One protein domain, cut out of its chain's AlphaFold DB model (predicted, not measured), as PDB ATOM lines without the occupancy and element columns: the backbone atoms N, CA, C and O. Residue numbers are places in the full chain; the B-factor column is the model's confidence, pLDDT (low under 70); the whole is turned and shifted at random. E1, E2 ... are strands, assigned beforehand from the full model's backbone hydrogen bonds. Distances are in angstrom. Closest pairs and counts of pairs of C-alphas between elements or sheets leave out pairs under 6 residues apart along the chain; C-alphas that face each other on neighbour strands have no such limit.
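Overview. This is residues 3 to 70 of the 71 residues of the protein "Hypothetical protein" of Rotaria socialis (UniProt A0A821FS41). This is an elongated, loosely built model: a small three-stranded sheet (E2, E3, E4) in the middle, a bent two-stranded ribbon (E1, E5) making one end, and a long loop, residues 17 to 41, reaching to the opposite end at Ile 35. The printed part has 68 residues with no named helix and five named strands, E1 to E5 along the chain. The larger sheet has the order E2, E3, E4 and is mixed; the ribbon is antiparallel. The class is all strand, though under half of the residues, 31 of 68, are in named elements. The whole is loose, with a radius of gyration of the C-alphas of 14.2 A and spans of 50 by 27 by 17 A.

Along the chain. E1, residues 3 to 9, begins at C-alpha 3 (16.530, 10.800, -11.609) and is 18.2 A long. E2 is residues 14 to 16. E3, residues 42 to 47, and E4, residues 50 to 55, are each 16.2 A long. E5, residues 61 to 69, is 22.2 A long, bends by 59 degrees at residue 64 and ends at C-alpha 69 (16.142, 5.110, -14.538).

Arrangement. E1 and E5 are antiparallel at 156 degrees, with N 4 and O 67 2.9 A apart, within hydrogen-bond range. E2 and E3 are parallel at 33 degrees, with N 44 and O 15 at 2.9 A. E3, the inner strand, forms a hairpin with E4, antiparallel at 154 degrees, with N 52 and O 45 at 2.8 A. E4 and E5 are only just apart, closest C-alphas 8.1 A.

Size, cuts and confidence. The C-alphas farthest apart, of Ile 35 and Ser 70, are 51.6 A apart. The printed part has no cut. The link from E2 to E3 is long, 25 residues. No printed residue is under 70 in pLDDT.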
ATOM      1  N   GLN A   3      15.298  10.103 -11.241       96.81
ATOM      2  CA  GLN A   3      16.530  10.800 -11.609       96.81
ATOM      3  C   GLN A   3      17.424  11.013 -10.389       96.81
ATOM      4  O   GLN A   3      16.926  11.354  -9.318       96.81
ATOM      5  N   VAL A   4      18.729  10.808 -10.562       96.06
ATOM      6  CA  VAL A   4      19.757  11.006  -9.530       96.06
ATOM      7  C   VAL A   4      20.982  11.658 -10.166       96.06
ATOM      8  O   VAL A   4      21.425  11.236 -11.235       96.06
ATOM      9  N   PHE A   5      21.543  12.670  -9.505       97.12
ATOM     10  CA  PHE A   5      22.847  13.212  -9.877       97.12
ATOM     11  C   PHE A   5      23.969  12.377  -9.264       97.12
ATOM     12  O   PHE A   5      23.980  12.133  -8.059       97.12
ATOM     13  N   LEU A   6      24.944  12.003 -10.087       96.50
ATOM     14  CA  LEU A   6      26.260  11.594  -9.618       96.50
ATOM     15  C   LEU A   6      27.161  12.829  -9.672       96.50
ATOM     16  O   LEU A   6      27.467  13.329 -10.755       96.50
ATOM     17  N   ALA A   7      27.532  13.340  -8.500       96.00
ATOM     18  CA  ALA A   7      28.282  14.580  -8.354       96.00
ATOM     19  C   ALA A   7      29.645  14.343  -7.700       96.00
ATOM     20  O   ALA A   7      29.782  13.513  -6.801       96.00
ATOM     21  N   GLN A   8      30.640  15.117  -8.122       96.50
ATOM     22  CA  GLN A   8      31.910  15.247  -7.418       96.50
ATOM     23  C   GLN A   8      31.796  16.413  -6.439       96.50
ATOM     24  O   GLN A   8      31.445  17.526  -6.832       96.50
ATOM     25  N   VAL A   9      32.064  16.157  -5.158       96.00
ATOM     26  CA  VAL A   9      31.869  17.140  -4.087       96.00
ATOM     27  C   VAL A   9      33.148  17.285  -3.271       96.00
ATOM     28  O   VAL A   9      33.707  16.296  -2.799       96.00
ATOM     29  N   LEU A  10      33.602  18.523  -3.079       95.31
ATOM     30  CA  LEU A  10      34.735  18.852  -2.220       95.31
ATOM     31  C   LEU A  10      34.261  18.927  -0.765       95.31
ATOM     32  O   LEU A  10      33.814  19.971  -0.294       95.31
ATOM     33  N   THR A  11      34.347  17.812  -0.042       93.06
ATOM     34  CA  THR A  11      33.905  17.743   1.363       93.06
ATOM     35  C   THR A  11      34.882  18.407   2.333       93.06
ATOM     36  O   THR A  11      34.458  18.869   3.392       93.06
ATOM     37  N   GLY A  12      36.169  18.485   1.979       93.31
ATOM     38  CA  GLY A  12      37.207  19.088   2.816       93.31
ATOM     39  C   GLY A  12      37.272  18.457   4.206       93.31
ATOM     40  O   GLY A  12      37.120  17.243   4.354       93.31
ATOM     41  N   GLU A  13      37.476  19.287   5.228       93.31
ATOM     42  CA  GLU A  13      37.389  18.848   6.615       93.31
ATOM     43  C   GLU A  13      35.936  18.736   7.071       93.31
ATOM     44  O   GLU A  13      35.157  19.693   6.990       93.31
ATOM     45  N   VAL A  14      35.590  17.560   7.587       94.38
ATOM     46  CA  VAL A  14      34.214  17.185   7.907       94.38
ATOM     47  C   VAL A  14      34.021  17.120   9.415       94.38
ATOM     48  O   VAL A  14      34.778  16.439  10.105       94.38
ATOM     49  N   PHE A  15      32.973  17.767   9.921       93.56
ATOM     50  CA  PHE A  15      32.501  17.522  11.281       93.56
ATOM     51  C   PHE A  15      31.453  16.408  11.278       93.56
ATOM     52  O   PHE A  15      30.378  16.559  10.698       93.56
ATOM     53  N   ASP A  16      31.763  15.284  11.918       92.31
ATOM     54  CA  ASP A  16      30.856  14.140  12.006       92.31
ATOM     55  C   ASP A  16      29.985  14.236  13.267       92.31
ATOM     56  O   ASP A  16      30.486  14.194  14.394       92.31
ATOM     57  N   TYR A  17      28.669  14.350  13.077       88.50
ATOM     58  CA  TYR A  17      27.698  14.410  14.169       88.50
ATOM     59  C   TYR A  17      27.419  13.044  14.814       88.50
ATOM     60  O   TYR A  17      26.726  12.998  15.832       88.50
ATOM     61  N   LYS A  18      27.949  11.933  14.278       85.56
ATOM     62  CA  LYS A  18      27.821  10.570  14.832       85.56
ATOM     63  C   LYS A  18      26.379  10.199  15.209       85.56
ATOM     64  O   LYS A  18      26.125   9.651  16.279       85.56
ATOM     65  N   GLY A  19      25.423  10.577  14.360       77.56
ATOM     66  CA  GLY A  19      23.993  10.316  14.566       77.56
ATOM     67  C   GLY A  19      23.250  11.339  15.437       77.56
ATOM     68  O   GLY A  19      22.046  11.195  15.636       77.56
ATOM     69  N   LYS A  20      23.909  12.395  15.934       83.50
ATOM     70  CA  LYS A  20      23.209  13.535  16.548       83.50
ATOM     71  C   LYS A  20      22.502  14.353  15.469       83.50
ATOM     72  O   LYS A  20      23.090  14.685  14.445       83.50
ATOM     73  N   ASN A  21      21.246  14.699  15.723       80.69
ATOM     74  CA  ASN A  21      20.447  15.526  14.830       80.69
ATOM     75  C   ASN A  21      20.431  16.970  15.341       80.69
ATOM     76  O   ASN A  21      20.067  17.211  16.490       80.69
ATOM     77  N   ASP A  22      20.811  17.915  14.487       86.19
ATOM     78  CA  ASP A  22      20.702  19.348  14.750       86.19
ATOM     79  C   ASP A  22      20.050  20.032  13.546       86.19
ATOM     80  O   ASP A  22      20.665  20.236  12.499       86.19
ATOM     81  N   GLN A  23      18.776  20.387  13.704       86.56
ATOM     82  CA  GLN A  23      17.983  21.046  12.665       86.56
ATOM     83  C   GLN A  23      18.198  22.565  12.620       86.56
ATOM     84  O   GLN A  23      17.679  23.238  11.730       86.56
ATOM     85  N   THR A  24      18.949  23.130  13.569       90.56
ATOM     86  CA  THR A  24      19.203  24.578  13.645       90.56
ATOM     87  C   THR A  24      20.431  25.002  12.836       90.56
ATOM     88  O   THR A  24      20.710  26.196  12.682       90.56
ATOM     89  N   LEU A  25      21.154  24.029  12.279       89.50
ATOM     90  CA  LEU A  25      22.442  24.224  11.639       89.50
ATOM     91  C   LEU A  25      22.322  24.949  10.288       89.50
ATOM     92  O   LEU A  25      21.919  24.378   9.278       89.50
ATOM     93  N   ARG A  26      22.741  26.218  10.254       90.00
ATOM     94  CA  ARG A  26      22.782  27.044   9.025       90.00
ATOM     95  C   ARG A  26      24.152  27.099   8.349       90.00
ATOM     96  O   ARG A  26      24.269  27.607   7.241       90.00
ATOM     97  N   ARG A  27      25.194  26.647   9.043       91.19
ATOM     98  CA  ARG A  27      26.597  26.664   8.606       91.19
ATOM     99  C   ARG A  27      27.376  25.597   9.371       91.19
ATOM    100  O   ARG A  27      26.943  25.258  10.471       91.19
ATOM    101  N   PRO A  28      28.537  25.134   8.881       91.88
ATOM    102  CA  PRO A  28      29.342  24.172   9.614       91.88
ATOM    103  C   PRO A  28      29.763  24.693  11.002       91.88
ATOM    104  O   PRO A  28      29.972  25.910  11.173       91.88
ATOM    105  N   PRO A  29      29.931  23.794  11.988       91.69
ATOM    106  CA  PRO A  29      30.450  24.129  13.311       91.69
ATOM    107  C   PRO A  29      31.834  24.777  13.243       91.69
ATOM    108  O   PRO A  29      32.577  24.608  12.268       91.69
ATOM    109  N   LYS A  30      32.199  25.518  14.291       91.94
ATOM    110  CA  LYS A  30      33.578  25.987  14.438       91.94
ATOM    111  C   LYS A  30      34.477  24.807  14.796       91.94
ATOM    112  O   LYS A  30      34.063  23.896  15.506       91.94
ATOM    113  N   LYS A  31      35.727  24.834  14.328       87.75
ATOM    114  CA  LYS A  31      36.735  23.846  14.747       87.75
ATOM    115  C   LYS A  31      37.106  24.021  16.214       87.75
ATOM    116  O   LYS A  31      37.368  23.046  16.909       87.75
ATOM    117  N   ASN A  32      37.120  25.268  16.671       84.88
ATOM    118  CA  ASN A  32      37.385  25.621  18.051       84.88
ATOM    119  C   ASN A  32      36.510  26.820  18.424       84.88
ATOM    120  O   ASN A  32      36.714  27.915  17.903       84.88
ATOM    121  N   GLU A  33      35.532  26.606  19.303       76.06
ATOM    122  CA  GLU A  33      34.552  27.629  19.692       76.06
ATOM    123  C   GLU A  33      35.200  28.868  20.333       76.06
ATOM    124  O   GLU A  33      34.680  29.975  20.191       76.06
ATOM    125  N   SER A  34      36.364  28.705  20.972       73.56
ATOM    126  CA  SER A  34      36.965  29.741  21.822       73.56
ATOM    127  C   SER A  34      38.083  30.548  21.154       73.56
ATOM    128  O   SER A  34      38.406  31.630  21.633       73.56
ATOM    129  N   ILE A  35      38.712  30.030  20.091       70.12
ATOM    130  CA  ILE A  35      40.020  30.541  19.620       70.12
ATOM    131  C   ILE A  35      39.974  31.094  18.193       70.12
ATOM    132  O   ILE A  35      40.746  31.984  17.849       70.12
ATOM    133  N   SER A  36      39.092  30.585  17.332       77.44
ATOM    134  CA  SER A  36      39.132  30.919  15.909       77.44
ATOM    135  C   SER A  36      37.742  30.906  15.289       77.44
ATOM    136  O   SER A  36      36.904  30.078  15.633       77.44
ATOM    137  N   ASP A  37      37.503  31.783  14.313       84.31
ATOM    138  CA  ASP A  37      36.303  31.695  13.469       84.31
ATOM    139  C   ASP A  37      36.447  30.644  12.350       84.31
ATOM    140  O   ASP A  37      35.583  30.513  11.486       84.31
ATOM    141  N   THR A  38      37.527  29.854  12.379       89.06
ATOM    142  CA  THR A  38      37.726  28.738  11.453       89.06
ATOM    143  C   THR A  38      36.655  27.674  11.669       89.06
ATOM    144  O   THR A  38      36.482  27.134  12.766       89.06
ATOM    145  N   ARG A  39      35.959  27.335  10.586       91.81
ATOM    146  CA  ARG A  39      34.900  26.324  10.546       91.81
ATOM    147  C   ARG A  39      35.343  25.100   9.767       91.81
ATOM    148  O   ARG A  39      36.293  25.155   8.988       91.81
ATOM    149  N   TYR A  40      34.639  23.999   9.990       93.06
ATOM    150  CA  TYR A  40      34.701  22.853   9.088       93.06
ATOM    151  C   TYR A  40      34.151  23.231   7.705       93.06
ATOM    152  O   TYR A  40      33.436  24.224   7.560       93.06
ATOM    153  N   ASN A  41      34.488  22.453   6.681       93.00
ATOM    154  CA  ASN A  41      34.001  22.687   5.321       93.00
ATOM    155  C   ASN A  41      32.621  22.060   5.101       93.00
ATOM    156  O   ASN A  41      31.778  22.629   4.407       93.00
ATOM    157  N   SER A  42      32.381  20.901   5.710       94.38
ATOM    158  CA  SER A  42      31.115  20.179   5.616       94.38
ATOM    159  C   SER A  42      30.786  19.458   6.918       94.38
ATOM    160  O   SER A  42      31.605  19.386   7.840       94.38
ATOM    161  N   VAL A  43      29.565  18.940   6.999       95.19
ATOM    162  CA  VAL A  43      29.145  18.072   8.102       95.19
ATOM    163  C   VAL A  43      28.707  16.720   7.570       95.19
ATOM    164  O   VAL A  43      28.200  16.624   6.451       95.19
ATOM    165  N   ALA A  44      28.912  15.682   8.370       94.44
ATOM    166  CA  ALA A  44      28.455  14.336   8.071       94.44
ATOM    167  C   ALA A  44      27.565  13.793   9.185       94.44
ATOM    168  O   ALA A  44      27.679  14.177  10.350       94.44
ATOM    169  N   GLY A  45      26.689  12.874   8.801       93.06
ATOM    170  CA  GLY A  45      25.860  12.107   9.714       93.06
ATOM    171  C   GLY A  45      25.365  10.824   9.058       93.06
ATOM    172  O   GLY A  45      25.655  10.543   7.895       93.06
ATOM    173  N   GLU A  46      24.601  10.049   9.815       92.38
ATOM    174  CA  GLU A  46      24.017   8.792   9.359       92.38
ATOM    175  C   GLU A  46      22.493   8.883   9.429       92.38
ATOM    176  O   GLU A  46      21.930   9.339  10.423       92.38
ATOM    177  N   THR A  47      21.818   8.471   8.359       87.31
ATOM    178  CA  THR A  47      20.355   8.424   8.297       87.31
ATOM    179  C   THR A  47      19.902   7.326   7.345       87.31
ATOM    180  O   THR A  47      20.462   7.160   6.263       87.31
ATOM    181  N   GLY A  48      18.916   6.525   7.761       85.38
ATOM    182  CA  GLY A  48      18.366   5.442   6.936       85.38
ATOM    183  C   GLY A  48      19.413   4.435   6.437       85.38
ATOM    184  O   GLY A  48      19.315   3.973   5.304       85.38
ATOM    185  N   GLY A  49      20.453   4.156   7.234       89.06
ATOM    186  CA  GLY A  49      21.570   3.276   6.852       89.06
ATOM    187  C   GLY A  49      22.548   3.875   5.833       89.06
ATOM    188  O   GLY A  49      23.441   3.178   5.363       89.06
ATOM    189  N   SER A  50      22.396   5.155   5.487       90.25
ATOM    190  CA  SER A  50      23.268   5.876   4.562       90.25
ATOM    191  C   SER A  50      24.085   6.935   5.293       90.25
ATOM    192  O   SER A  50      23.575   7.639   6.167       90.25
ATOM    193  N   LYS A  51      25.347   7.091   4.889       91.56
ATOM    194  CA  LYS A  51      26.175   8.220   5.310       91.56
ATOM    195  C   LYS A  51      25.849   9.430   4.442       91.56
ATOM    196  O   LYS A  51      25.973   9.372   3.220       91.56
ATOM    197  N   VAL A  52      25.423  10.515   5.073       92.94
ATOM    198  CA  VAL A  52      25.008  11.749   4.405       92.94
ATOM    199  C   VAL A  52      25.997  12.854   4.723       92.94
ATOM    200  O   VAL A  52      26.444  12.994   5.860       92.94
ATOM    201  N   TYR A  53      26.318  13.644   3.703       94.00
ATOM    202  CA  TYR A  53      27.176  14.815   3.795       94.00
ATOM    203  C   TYR A  53      26.367  16.055   3.428       94.00
ATOM    204  O   TYR A  53      25.598  16.032   2.467       94.00
ATOM    205  N   ILE A  54      26.561  17.139   4.172       93.19
ATOM    206  CA  ILE A  54      25.934  18.433   3.906       93.19
ATOM    207  C   ILE A  54      27.041  19.455   3.669       93.19
ATOM    208  O   ILE A  54      27.908  19.675   4.521       93.19
ATOM    209  N   VAL A  55      26.994  20.079   2.496       94.94
ATOM    210  CA  VAL A  55      27.858  21.191   2.095       94.94
ATOM    211  C   VAL A  55      27.036  22.476   2.040       94.94
ATOM    212  O   VAL A  55      25.863  22.445   1.678       94.94
ATOM    213  N   TYR A  56      27.652  23.598   2.411       93.06
ATOM    214  CA  TYR A  56      26.968  24.896   2.524       93.06
ATOM    215  C   TYR A  56      27.411  25.910   1.465       93.06
ATOM    216  O   TYR A  56      26.752  26.926   1.273       93.06
ATOM    217  N   GLU A  57      28.528  25.649   0.788       91.75
ATOM    218  CA  GLU A  57      29.064  26.504  -0.268       91.75
ATOM    219  C   GLU A  57      28.540  26.035  -1.632       91.75
ATOM    220  O   GLU A  57      28.477  24.838  -1.895       91.75
ATOM    221  N   HIS A  58      28.182  26.951  -2.531       87.00
ATOM    222  CA  HIS A  58      27.556  26.563  -3.803       87.00
ATOM    223  C   HIS A  58      28.551  25.965  -4.802       87.00
ATOM    224  O   HIS A  58      28.187  25.133  -5.628       87.00
ATOM    225  N   ARG A  59      29.819  26.385  -4.745       91.56
ATOM    226  CA  ARG A  59      30.836  26.024  -5.748       91.56
ATOM    227  C   ARG A  59      31.591  24.730  -5.440       91.56
ATOM    228  O   ARG A  59      32.513  24.385  -6.169       91.56
ATOM    229  N   VAL A  60      31.225  24.023  -4.369       93.69
ATOM    230  CA  VAL A  60      31.928  22.802  -3.933       93.69
ATOM    231  C   VAL A  60      31.300  21.517  -4.461       93.69
ATOM    232  O   VAL A  60      31.857  20.449  -4.228       93.69
ATOM    233  N   ALA A  61      30.169  21.597  -5.166       95.19
ATOM    234  CA  ALA A  61      29.501  20.450  -5.771       95.19
ATOM    235  C   ALA A  61      29.411  20.621  -7.292       95.19
ATOM    236  O   ALA A  61      28.837  21.591  -7.784       95.19
ATOM    237  N   TYR A  62      29.954  19.654  -8.030       95.44
ATOM    238  CA  TYR A  62      29.876  19.595  -9.484       95.44
ATOM    239  C   TYR A  62      29.052  18.371  -9.919       95.44
ATOM    240  O   TYR A  62      29.506  17.238  -9.730       95.44
ATOM    241  N   PRO A  63      27.834  18.554 -10.465       95.00
ATOM    242  CA  PRO A  63      26.996  17.450 -10.923       95.00
ATOM    243  C   PRO A  63      27.528  16.892 -12.250       95.00
ATOM    244  O   PRO A  63      27.191  17.381 -13.323       95.00
ATOM    245  N   THR A  64      28.368  15.860 -12.175       96.50
ATOM    246  CA  THR A  64      29.056  15.287 -13.340       96.50
ATOM    247  C   THR A  64      28.108  14.524 -14.267       96.50
ATOM    248  O   THR A  64      28.238  14.618 -15.485       96.50
ATOM    249  N   PHE A  65      27.139  13.782 -13.718       97.44
ATOM    250  CA  PHE A  65      26.200  12.985 -14.515       97.44
ATOM    251  C   PHE A  65      24.773  13.039 -13.965       97.44
ATOM    252  O   PHE A  65      24.567  13.047 -12.751       97.44
ATOM    253  N   LEU A  66      23.784  12.998 -14.866       97.44
ATOM    254  CA  LEU A  66      22.369  12.805 -14.540       97.44
ATOM    255  C   LEU A  66      21.936  11.395 -14.947       97.44
ATOM    256  O   LEU A  66      21.764  11.094 -16.128       97.44
ATOM    257  N   ILE A  67      21.733  10.530 -13.959       97.19
ATOM    258  CA  ILE A  67      21.290   9.154 -14.162       97.19
ATOM    259  C   ILE A  67      19.763   9.147 -14.170       97.19
ATOM    260  O   ILE A  67      19.131   9.532 -13.188       97.19
ATOM    261  N   THR A  68      19.161   8.698 -15.273       97.69
ATOM    262  CA  THR A  68      17.708   8.499 -15.388       97.69
ATOM    263  C   THR A  68      17.406   7.009 -15.458       97.69
ATOM    264  O   THR A  68      17.958   6.313 -16.304       97.69
ATOM    265  N   TYR A  69      16.509   6.524 -14.601       94.88
ATOM    266  CA  TYR A  69      16.142   5.110 -14.538       94.88
ATOM    267  C   TYR A  69      14.626   4.917 -14.415       94.88
ATOM    268  O   TYR A  69      13.882   5.776 -13.919       94.88
ATOM    269  N   SER A  70      14.146   3.787 -14.918       93.81
ATOM    270  CA  SER A  70      12.794   3.276 -14.697       93.81
ATOM    271  C   SER A  70      12.872   2.069 -13.778       93.81
ATOM    272  O   SER A  70      13.859   1.339 -13.806       93.81
TER     273      SER A  70